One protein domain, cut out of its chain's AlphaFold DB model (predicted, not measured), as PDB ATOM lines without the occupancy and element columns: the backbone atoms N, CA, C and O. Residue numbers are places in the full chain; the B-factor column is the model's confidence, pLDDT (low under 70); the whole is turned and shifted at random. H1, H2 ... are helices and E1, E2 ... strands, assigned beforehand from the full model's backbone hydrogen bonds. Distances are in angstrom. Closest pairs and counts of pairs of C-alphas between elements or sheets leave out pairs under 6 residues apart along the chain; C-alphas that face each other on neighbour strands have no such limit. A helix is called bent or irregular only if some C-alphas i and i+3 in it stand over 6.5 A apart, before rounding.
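This is residues 2 to 83 of the 249 residues of an uncharacterized protein of Steinernema glaseri (UniProt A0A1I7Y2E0). A long rod: helix H1 sticks out at one end with residues 2 to 19 standing free, and behind it come, in a row, the small hairpin E1 and E2, the strongly twisted sheet of E3 to E6, and the hairpin E7 and E8 at the far end. The printed part has 82 residues with one named helix followed by eight named strands. The sheet's order is E3, E4, E5, E6, antiparallel throughout, and the class is mixed, helices and strands. The whole is extended, with a radius of gyration of the C-alphas of 20.0 A and spans of 67 by 27 by 13 A.

Find C-alpha 2 at (191.262, 138.720, 173.517); from there H1, residues 2 to 20, runs 29.9 A to C-alpha 20 at (184.789, 165.953, 162.964). H1 is neither bent nor irregular, but only just: C-alphas 9 and 12 are 6.3 A apart. Next look for E1, residues 26 to 28, and E2, residues 31 to 33. Then come E3, residues 38 to 41, E4, residues 44 to 49 and 15.4 A long, and E5, residues 52 to 59 and 20.0 A long, which bends by 54 degrees at residue 56. E6 is residues 65 to 67, E7 is residues 70 to 75 and 12.4 A long, and E8, residues 78 to 82 and 13.2 A long, ends at C-alpha 82 at (168.758, 178.382, 135.300).

In H1, 9 of 15 O i to N i+4 pairs are within hydrogen-bond range. H1 is not on the sheet. E1 and E2 form a hairpin, with N 28 and O 31 3.0 A apart. The closest C-alphas of E1 and E4 are those of Cys 26 and Cys 48, 6.0 A apart. E3 to E6 form a meander, each strand the antiparallel neighbour of the one before. Look at N 39 and O 46, 2.9 A, for E3 and E4; N 47 and O 54, 2.8 A, for E4 and E5; and N 66 and O 58, 2.8 A, for E5 and E6. E3 and E6 are the edge strands. E7 and E8 form a hairpin, with N 73 and O 80 2.8 A apart. The closest C-alphas of E5 and E8 are those of Cys 58 and Cys 82, 5.9 A apart.

The two C-alphas farthest apart are those of Leu 2 and Gly 72, 67.2 A. The printed part has no cut, and each link between named elements is tight. In the B-factor column, residues 2 to 24 are under 70; the mean pLDDT of the printed part is 81.9.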
ATOM      1  N   LEU A   2     191.719 138.192 174.818       53.91
ATOM      2  CA  LEU A   2     191.262 138.720 173.517       53.91
ATOM      3  C   LEU A   2     190.201 139.844 173.615       53.91
ATOM      4  O   LEU A   2     190.170 140.736 172.778       53.91
ATOM      5  N   GLY A   3     189.356 139.838 174.654       50.78
ATOM      6  CA  GLY A   3     188.257 140.810 174.800       50.78
ATOM      7  C   GLY A   3     188.679 142.234 175.187       50.78
ATOM      8  O   GLY A   3     187.956 143.180 174.902       50.78
ATOM      9  N   LEU A   4     189.862 142.408 175.789       53.94
ATOM     10  CA  LEU A   4     190.367 143.728 176.191       53.94
ATOM     11  C   LEU A   4     190.954 144.515 175.009       53.94
ATOM     12  O   LEU A   4     190.898 145.737 175.012       53.94
ATOM     13  N   LEU A   5     191.448 143.839 173.970       54.34
ATOM     14  CA  LEU A   5     192.030 144.488 172.788       54.34
ATOM     15  C   LEU A   5     190.973 145.152 171.884       54.34
ATOM     16  O   LEU A   5     191.249 146.181 171.277       54.34
ATOM     17  N   LEU A   6     189.750 144.615 171.840       54.41
ATOM     18  CA  LEU A   6     188.660 145.130 170.997       54.41
ATOM     19  C   LEU A   6     188.112 146.485 171.482       54.41
ATOM     20  O   LEU A   6     187.741 147.330 170.669       54.41
ATOM     21  N   VAL A   7     188.123 146.727 172.796       57.88
ATOM     22  CA  VAL A   7     187.632 147.981 173.396       57.88
ATOM     23  C   VAL A   7     188.602 149.138 173.144       57.88
ATOM     24  O   VAL A   7     188.167 150.238 172.819       57.88
ATOM     25  N   TYR A   8     189.914 148.901 173.219       58.16
ATOM     26  CA  TYR A   8     190.909 149.967 173.056       58.16
ATOM     27  C   TYR A   8     191.090 150.443 171.609       58.16
ATOM     28  O   TYR A   8     191.541 151.566 171.406       58.16
ATOM     29  N   VAL A   9     190.726 149.631 170.611       58.31
ATOM     30  CA  VAL A   9     190.878 150.003 169.192       58.31
ATOM     31  C   VAL A   9     189.605 150.635 168.622       58.31
ATOM     32  O   VAL A   9     189.694 151.597 167.865       58.31
ATOM     33  N   LEU A  10     188.412 150.162 169.006       55.84
ATOM     34  CA  LEU A  10     187.153 150.687 168.455       55.84
ATOM     35  C   LEU A  10     186.692 152.000 169.107       55.84
ATOM     36  O   LEU A  10     186.088 152.838 168.438       55.84
ATOM     37  N   PHE A  11     186.997 152.214 170.388       57.56
ATOM     38  CA  PHE A  11     186.588 153.422 171.112       57.56
ATOM     39  C   PHE A  11     187.208 154.734 170.574       57.56
ATOM     40  O   PHE A  11     186.465 155.704 170.411       57.56
ATOM     41  N   PRO A  12     188.512 154.809 170.220       57.91
ATOM     42  CA  PRO A  12     189.077 156.034 169.647       57.91
ATOM     43  C   PRO A  12     188.575 156.333 168.226       57.91
ATOM     44  O   PRO A  12     188.472 157.505 167.872       57.91
ATOM     45  N   ILE A  13     188.201 155.322 167.429       59.66
ATOM     46  CA  ILE A  13     187.650 155.522 166.072       59.66
ATOM     47  C   ILE A  13     186.248 156.148 166.146       59.66
ATOM     48  O   ILE A  13     185.948 157.088 165.410       59.66
ATOM     49  N   ALA A  14     185.411 155.687 167.083       57.72
ATOM     50  CA  ALA A  14     184.091 156.273 167.321       57.72
ATOM     51  C   ALA A  14     184.178 157.725 167.835       57.72
ATOM     52  O   ALA A  14     183.401 158.581 167.414       57.72
ATOM     53  N   LEU A  15     185.161 158.028 168.692       55.06
ATOM     54  CA  LEU A  15     185.415 159.390 169.180       55.06
ATOM     55  C   LEU A  15     185.962 160.327 168.091       55.06
ATOM     56  O   LEU A  15     185.580 161.495 168.058       55.06
ATOM     57  N   PHE A  16     186.799 159.831 167.173       54.91
ATOM     58  CA  PHE A  16     187.292 160.629 166.043       54.91
ATOM     59  C   PHE A  16     186.176 160.993 165.055       54.91
ATOM     60  O   PHE A  16     186.121 162.132 164.596       54.91
ATOM     61  N   GLY A  17     185.242 160.072 164.784       56.94
ATOM     62  CA  GLY A  17     184.049 160.369 163.980       56.94
ATOM     63  C   GLY A  17     183.144 161.430 164.619       56.94
ATOM     64  O   GLY A  17     182.593 162.274 163.918       56.94
ATOM     65  N   TYR A  18     183.047 161.443 165.955       55.28
ATOM     66  CA  TYR A  18     182.260 162.436 166.694       55.28
ATOM     67  C   TYR A  18     182.905 163.835 166.693       55.28
ATOM     68  O   TYR A  18     182.202 164.842 166.625       55.28
ATOM     69  N   TYR A  19     184.240 163.924 166.718       53.62
ATOM     70  CA  TYR A  19     184.955 165.209 166.763       53.62
ATOM     71  C   TYR A  19     184.944 165.982 165.433       53.62
ATOM     72  O   TYR A  19     184.981 167.212 165.441       53.62
ATOM     73  N   ILE A  20     184.843 165.297 164.287       52.88
ATOM     74  CA  ILE A  20     184.789 165.953 162.964       52.88
ATOM     75  C   ILE A  20     183.478 166.751 162.781       52.88
ATOM     76  O   ILE A  20     183.453 167.735 162.042       52.88
ATOM     77  N   GLY A  21     182.415 166.413 163.521       51.66
ATOM     78  CA  GLY A  21     181.122 167.104 163.458       51.66
ATOM     79  C   GLY A  21     181.091 168.524 164.045       51.66
ATOM     80  O   GLY A  21     180.128 169.241 163.805       51.66
ATOM     81  N   PHE A  22     182.120 168.963 164.781       54.94
ATOM     82  CA  PHE A  22     182.091 170.240 165.519       54.94
ATOM     83  C   PHE A  22     182.591 171.472 164.743       54.94
ATOM     84  O   PHE A  22     182.602 172.569 165.293       54.94
ATOM     85  N   THR A  23     183.012 171.321 163.484       62.97
ATOM     86  CA  THR A  23     183.523 172.450 162.667       62.97
ATOM     87  C   THR A  23     182.865 172.572 161.294       62.97
ATOM     88  O   THR A  23     183.336 173.324 160.442       62.97
ATOM     89  N   ALA A  24     181.801 171.805 161.060       69.56
ATOM     90  CA  ALA A  24     181.027 171.873 159.832       69.56
ATOM     91  C   ALA A  24     179.897 172.888 160.008       69.56
ATOM     92  O   ALA A  24     179.084 172.741 160.918       69.56
ATOM     93  N   ASP A  25     179.835 173.883 159.130       86.56
ATOM     94  CA  ASP A  25     178.717 174.825 159.098       86.56
ATOM     95  C   ASP A  25     177.533 174.217 158.331       86.56
ATOM     96  O   ASP A  25     176.384 174.403 158.718       86.56
ATOM     97  N   CYS A  26     177.804 173.422 157.287       89.50
ATOM     98  CA  CYS A  26     176.794 172.686 156.525       89.50
ATOM     99  C   CYS A  26     177.166 171.204 156.370       89.50
ATOM    100  O   CYS A  26     178.344 170.843 156.325       89.50
ATOM    101  N   VAL A  27     176.159 170.339 156.210       88.75
ATOM    102  CA  VAL A  27     176.335 168.921 155.855       88.75
ATOM    103  C   VAL A  27     175.508 168.621 154.607       88.75
ATOM    104  O   VAL A  27     174.295 168.817 154.612       88.75
ATOM    105  N   HIS A  28     176.163 168.138 153.549       89.56
ATOM    106  CA  HIS A  28     175.542 167.759 152.276       89.56
ATOM    107  C   HIS A  28     176.036 166.371 151.866       89.56
ATOM    108  O   HIS A  28     177.245 166.172 151.801       89.56
ATOM    109  N   GLU A  29     175.133 165.416 151.613       87.81
ATOM    110  CA  GLU A  29     175.482 164.037 151.209       87.81
ATOM    111  C   GLU A  29     176.618 163.423 152.043       87.81
ATOM    112  O   GLU A  29     177.632 162.953 151.531       87.81
ATOM    113  N   PHE A  30     176.477 163.480 153.369       85.81
ATOM    114  CA  PHE A  30     177.469 162.967 154.327       85.81
ATOM    115  C   PHE A  30     178.835 163.683 154.313       85.81
ATOM    116  O   PHE A  30     179.734 163.293 155.055       85.81
ATOM    117  N   SER A  31     178.990 164.759 153.539       86.06
ATOM    118  CA  SER A  31     180.190 165.595 153.504       86.06
ATOM    119  C   SER A  31     179.987 166.887 154.295       86.06
ATOM    120  O   SER A  31     179.069 167.667 154.037       86.06
ATOM    121  N   ALA A  32     180.878 167.127 155.254       89.88
ATOM    122  CA  ALA A  32     180.950 168.374 156.006       89.88
ATOM    123  C   ALA A  32     181.539 169.505 155.147       89.88
ATOM    124  O   ALA A  32     182.581 169.337 154.508       89.88
ATOM    125  N   ARG A  33     180.894 170.673 155.160       92.44
ATOM    126  CA  ARG A  33     181.302 171.879 154.430       92.44
ATOM    127  C   ARG A  33     181.447 173.051 155.397       92.44
ATOM    128  O   ARG A  33     180.685 173.177 156.355       92.44
ATOM    129  N   ARG A  34     182.442 173.905 155.147       92.06
ATOM    130  CA  ARG A  34     182.653 175.145 155.909       92.06
ATOM    131  C   ARG A  34     181.894 176.296 155.262       92.06
ATOM    132  O   ARG A  34     181.670 176.287 154.049       92.06
ATOM    133  N   ASN A  35     181.566 177.303 156.053       93.06
ATOM    134  CA  ASN A  35     180.993 178.549 155.578       93.06
ATOM    135  C   ASN A  35     181.900 179.182 154.501       93.06
ATOM    136  O   ASN A  35     183.125 179.201 154.634       93.06
ATOM    137  N   GLY A  36     181.297 179.653 153.415       92.38
ATOM    138  CA  GLY A  36     181.936 180.197 152.220       92.38
ATOM    139  C   GLY A  36     182.463 179.166 151.214       92.38
ATOM    140  O   GLY A  36     182.945 179.569 150.159       92.38
ATOM    141  N   THR A  37     182.406 177.858 151.498       94.94
ATOM    142  CA  THR A  37     182.883 176.846 150.534       94.94
ATOM    143  C   THR A  37     181.857 176.589 149.437       94.94
ATOM    144  O   THR A  37     180.677 176.423 149.736       94.94
ATOM    145  N   THR A  38     182.325 176.512 148.188       95.50
ATOM    146  CA  THR A  38     181.531 176.132 147.014       95.50
ATOM    147  C   THR A  38     181.849 174.707 146.562       95.50
ATOM    148  O   THR A  38     182.981 174.234 146.716       95.50
ATOM    149  N   TRP A  39     180.859 173.990 146.034       96.81
ATOM    150  CA  TRP A  39     181.041 172.660 145.449       96.81
ATOM    151  C   TRP A  39     179.958 172.352 144.416       96.81
ATOM    152  O   TRP A  39     178.852 172.874 144.492       96.81
ATOM    153  N   ILE A  40     180.265 171.453 143.484       95.81
ATOM    154  CA  ILE A  40     179.301 170.974 142.487       95.81
ATOM    155  C   ILE A  40     178.592 169.732 143.029       95.81
ATOM    156  O   ILE A  40     179.230 168.855 143.617       95.81
ATOM    157  N   SER A  41     177.278 169.675 142.840       95.31
ATOM    158  CA  SER A  41     176.427 168.537 143.172       95.31
ATOM    159  C   SER A  41     175.363 168.371 142.091       95.31
ATOM    160  O   SER A  41     174.424 169.163 142.023       95.31
ATOM    161  N   GLY A  42     175.518 167.355 141.239       93.06
ATOM    162  CA  GLY A  42     174.701 167.219 140.032       93.06
ATOM    163  C   GLY A  42     174.888 168.423 139.108       93.06
ATOM    164  O   GLY A  42     176.018 168.807 138.816       93.06
ATOM    165  N   GLU A  43     173.780 169.038 138.709       95.00
ATOM    166  CA  GLU A  43     173.727 170.191 137.797       95.00
ATOM    167  C   GLU A  43     173.823 171.541 138.526       95.00
ATOM    168  O   GLU A  43     173.591 172.596 137.940       95.00
ATOM    169  N   PHE A  44     174.163 171.542 139.818       95.75
ATOM    170  CA  PHE A  44     174.182 172.752 140.633       95.75
ATOM    171  C   PHE A  44     175.552 173.007 141.238       95.75
ATOM    172  O   PHE A  44     176.198 172.119 141.797       95.75
ATOM    173  N   ASN A  45     175.960 174.269 141.201       96.56
ATOM    174  CA  ASN A  45     177.052 174.780 142.007       96.56
ATOM    175  C   ASN A  45     176.468 175.365 143.291       96.56
ATOM    176  O   ASN A  45     175.731 176.354 143.270       96.56
ATOM    177  N   LEU A  46     176.777 174.729 144.411       96.06
ATOM    178  CA  LEU A  46     176.250 175.039 145.728       96.06
ATOM    179  C   LEU A  46     177.294 175.787 146.552       96.06
ATOM    180  O   LEU A  46     178.496 175.617 146.357       96.06
ATOM    181  N   THR A  47     176.842 176.579 147.519       96.38
ATOM    182  CA  THR A  47     177.687 177.185 148.549       96.38
ATOM    183  C   THR A  47     177.067 177.023 149.928       96.38
ATOM    184  O   THR A  47     175.848 176.948 150.064       96.38
ATOM    185  N   CYS A  48     177.901 176.963 150.961       94.94
ATOM    186  CA  CYS A  48     177.458 177.012 152.349       94.94
ATOM    187  C   CYS A  48     177.618 178.443 152.857       94.94
ATOM    188  O   CYS A  48     178.744 178.897 153.013       94.94
ATOM    189  N   LEU A  49     176.527 179.149 153.136       91.56
ATOM    190  CA  LEU A  49     176.541 180.494 153.705       91.56
ATOM    191  C   LEU A  49     175.784 180.509 155.031       91.56
ATOM    192  O   LEU A  49     174.589 180.238 155.084       91.56
ATOM    193  N   ASN A  50     176.490 180.831 156.115       89.31
ATOM    194  CA  ASN A  50     175.952 180.929 157.475       89.31
ATOM    195  C   ASN A  50     175.172 179.675 157.908       89.31
ATOM    196  O   ASN A  50     174.101 179.763 158.502       89.31
ATOM    197  N   GLY A  51     175.702 178.500 157.559       86.50
ATOM    198  CA  GLY A  51     175.084 177.209 157.857       86.50
ATOM    199  C   GLY A  51     173.899 176.828 156.963       86.50
ATOM    200  O   GLY A  51     173.257 175.805 157.198       86.50
ATOM    201  N   LYS A  52     173.606 177.614 155.919       87.06
ATOM    202  CA  LYS A  52     172.599 177.304 154.900       87.06
ATOM    203  C   LYS A  52     173.274 176.962 153.574       87.06
ATOM    204  O   LYS A  52     174.175 177.665 153.134       87.06
ATOM    205  N   ILE A  53     172.811 175.898 152.923       91.62
ATOM    206  CA  ILE A  53     173.227 175.563 151.558       91.62
ATOM    207  C   ILE A  53     172.379 176.388 150.587       91.62
ATOM    208  O   ILE A  53     171.153 176.393 150.696       91.62
ATOM    209  N   THR A  54     173.019 177.089 149.658       91.94
ATOM    210  CA  THR A  54     172.362 177.900 148.625       91.94
ATOM    211  C   THR A  54     172.936 177.573 147.253       91.94
ATOM    212  O   THR A  54     174.130 177.292 147.137       91.94
ATOM    213  N   VAL A  55     172.109 177.628 146.212       93.62
ATOM    214  CA  VAL A  55     172.573 177.513 144.821       93.62
ATOM    215  C   VAL A  55     173.253 178.825 144.422       93.62
ATOM    216  O   VAL A  55     172.822 179.897 144.838       93.62
ATOM    217  N   VAL A  56     174.336 178.743 143.650       94.50
ATOM    218  CA  VAL A  56     175.084 179.898 143.118       94.50
ATOM    219  C   VAL A  56     174.905 180.024 141.604       94.50
ATOM    220  O   VAL A  56     174.829 181.127 141.072       94.50
ATOM    221  N   ASN A  57     174.891 178.895 140.901       96.19
ATOM    222  CA  ASN A  57     174.658 178.783 139.462       96.19
ATOM    223  C   ASN A  57     174.309 177.335 139.108       96.19
ATOM    224  O   ASN A  57     174.544 176.422 139.907       96.19
ATOM    225  N   CYS A  58     173.779 177.143 137.905       96.31
ATOM    226  CA  CYS A  58     173.640 175.825 137.303       96.31
ATOM    227  C   CYS A  58     174.900 175.496 136.496       96.31
ATOM    228  O   CYS A  58     175.598 176.386 135.999       96.31
ATOM    229  N   VAL A  59     175.198 174.210 136.370       96.25
ATOM    230  CA  VAL A  59     176.344 173.680 135.636       96.25
ATOM    231  C   VAL A  59     175.817 172.650 134.647       96.25
ATOM    232  O   VAL A  59     175.201 171.666 135.044       96.25
ATOM    233  N   THR A  60     176.050 172.891 133.361       95.25
ATOM    234  CA  THR A  60     175.697 171.942 132.288       95.25
ATOM    235  C   THR A  60     176.545 170.671 132.361       95.25
ATOM    236  O   THR A  60     177.610 170.659 132.981       95.25
ATOM    237  N   GLU A  61     176.147 169.624 131.634       91.81
ATOM    238  CA  GLU A  61     176.939 168.392 131.497       91.81
ATOM    239  C   GLU A  61     178.355 168.643 130.944       91.81
ATOM    240  O   GLU A  61     179.308 167.965 131.327       91.81
ATOM    241  N   ALA A  62     178.515 169.663 130.093       92.19
ATOM    242  CA  ALA A  62     179.804 170.087 129.544       92.19
ATOM    243  C   ALA A  62     180.668 170.888 130.545       92.19
ATOM    244  O   ALA A  62     181.798 171.264 130.237       92.19
ATOM    245  N   GLY A  63     180.149 171.179 131.743       94.31
ATOM    246  CA  GLY A  63     180.812 171.995 132.762       94.31
ATOM    247  C   GLY A  63     180.656 173.508 132.574       94.31
ATOM    248  O   GLY A  63     181.236 174.279 133.341       94.31
ATOM    249  N   SER A  64     179.875 173.956 131.586       95.81
ATOM    250  CA  SER A  64     179.579 175.380 131.391       95.81
ATOM    251  C   SER A  64     178.685 175.909 132.509       95.81
ATOM    252  O   SER A  64     177.699 175.268 132.877       95.81
ATOM    253  N   ILE A  65     179.035 177.086 133.029       95.56
ATOM    254  CA  ILE A  65     178.336 177.754 134.130       95.56
ATOM    255  C   ILE A  65     177.221 178.638 133.577       95.56
ATOM    256  O   ILE A  65     177.470 179.510 132.745       95.56
ATOM    257  N   ILE A  66     176.016 178.457 134.108       96.19
ATOM    258  CA  ILE A  66     174.834 179.238 133.766       96.19
ATOM    259  C   ILE A  66     174.414 180.060 134.991       96.19
ATOM    260  O   ILE A  66     174.081 179.476 136.027       96.19
ATOM    261  N   PRO A  67     174.420 181.404 134.910       92.69
ATOM    262  CA  PRO A  67     173.990 182.256 136.014       92.69
ATOM    263  C   PRO A  67     172.555 181.952 136.462       92.69
ATOM    264  O   PRO A  67     171.679 181.742 135.622       92.69
ATOM    265  N   LEU A  68     172.315 181.970 137.774       89.94
ATOM    266  CA  LEU A  68     170.960 181.934 138.339       89.94
ATOM    267  C   LEU A  68     170.115 183.108 137.817       89.94
ATOM    268  O   LEU A  68     170.629 184.213 137.649       89.94
ATOM    269  N   GLY A  69     168.828 182.856 137.583       84.62
ATOM    270  CA  GLY A  69     167.857 183.795 137.012       84.62
ATOM    271  C   GLY A  69     167.965 183.975 135.493       84.62
ATOM    272  O   GLY A  69     167.325 184.860 134.931       84.62
ATOM    273  N   SER A  70     168.803 183.193 134.809       87.44
ATOM    274  CA  SER A  70     168.971 183.318 133.361       87.44
ATOM    275  C   SER A  70     167.944 182.493 132.578       87.44
ATOM    276  O   SER A  70     167.674 181.334 132.902       87.44
ATOM    277  N   HIS A  71     167.423 183.094 131.507       88.69
ATOM    278  CA  HIS A  71     166.509 182.470 130.553       88.69
ATOM    279  C   HIS A  71     167.187 182.352 129.187       88.69
ATOM    280  O   HIS A  71     167.810 183.308 128.720       88.69
ATOM    281  N   GLY A  72     167.031 181.201 128.539       85.00
ATOM    282  CA  GLY A  72     167.363 181.028 127.124       85.00
ATOM    283  C   GLY A  72     168.841 181.214 126.756       85.00
ATOM    284  O   GLY A  72     169.172 181.707 125.678       85.00
ATOM    285  N   VAL A  73     169.765 180.859 127.653       91.81
ATOM    286  CA  VAL A  73     171.207 180.953 127.395       91.81
ATOM    287  C   VAL A  73     171.625 179.825 126.455       91.81
ATOM    288  O   VAL A  73     171.544 178.652 126.813       91.81
ATOM    289  N   GLN A  74     172.119 180.165 125.262       93.44
ATOM    290  CA  GLN A  74     172.692 179.166 124.361       93.44
ATOM    291  C   GLN A  74     174.124 178.800 124.753       93.44
ATOM    292  O   GLN A  74     175.020 179.645 124.773       93.44
ATOM    293  N   VAL A  75     174.345 177.508 124.975       92.38
ATOM    294  CA  VAL A  75     175.660 176.900 125.173       92.38
ATOM    295  C   VAL A  75     175.796 175.780 124.150       92.38
ATOM    296  O   VAL A  75     175.013 174.837 124.146       92.38
ATOM    297  N   GLU A  76     176.764 175.912 123.239       91.50
ATOM    298  CA  GLU A  76     177.052 174.908 122.195       91.50
ATOM    299  C   GLU A  76     175.839 174.546 121.309       91.50
ATOM    300  O   GLU A  76     175.720 173.432 120.807       91.50
ATOM    301  N   GLY A  77     174.937 175.507 121.086       89.69
ATOM    302  CA  GLY A  77     173.737 175.328 120.260       89.69
ATOM    303  C   GLY A  77     172.546 174.694 120.985       89.69
ATOM    304  O   GLY A  77     171.501 174.512 120.365       89.69
ATOM    305  N   VAL A  78     172.676 174.401 122.282       89.31
ATOM    306  CA  VAL A  78     171.574 173.980 123.156       89.31
ATOM    307  C   VAL A  78     171.177 175.150 124.050       89.31
ATOM    308  O   VAL A  78     172.030 175.853 124.591       89.31
ATOM    309  N   GLU A  79     169.877 175.386 124.171       90.56
ATOM    310  CA  GLU A  79     169.317 176.443 125.005       90.56
ATOM    311  C   GLU A  79     169.081 175.931 126.428       90.56
ATOM    312  O   GLU A  79     168.452 174.893 126.629       90.56
ATOM    313  N   TYR A  80     169.577 176.673 127.414       90.12
ATOM    314  CA  TYR A  80     169.439 176.352 128.827       90.12
ATOM    315  C   TYR A  80     168.822 177.519 129.595       90.12
ATOM    316  O   TYR A  80     169.020 178.686 129.257       90.12
ATOM    317  N   SER A  81     168.122 177.206 130.680       88.38
ATOM    318  CA  SER A  81     167.639 178.195 131.645       88.38
ATOM    319  C   SER A  81     167.986 177.728 133.053       88.38
ATOM    320  O   SER A  81     167.886 176.541 133.353       88.38
ATOM    321  N   CYS A  82     168.424 178.652 133.904       91.81
ATOM    322  CA  CYS A  82     168.758 178.382 135.300       91.81
ATOM    323  C   CYS A  82     167.915 179.310 136.159       91.81
ATOM    324  O   CYS A  82     168.359 180.393 136.539       91.81
ATOM    325  N   LEU A  83     166.669 178.916 136.383       83.81
ATOM    326  CA  LEU A  83     165.686 179.722 137.091       83.81
ATOM    327  C   LEU A  83     165.707 179.337 138.564       83.81
ATOM    328  O   LEU A  83     165.793 178.152 138.891       83.81
TER     329      LEU A  83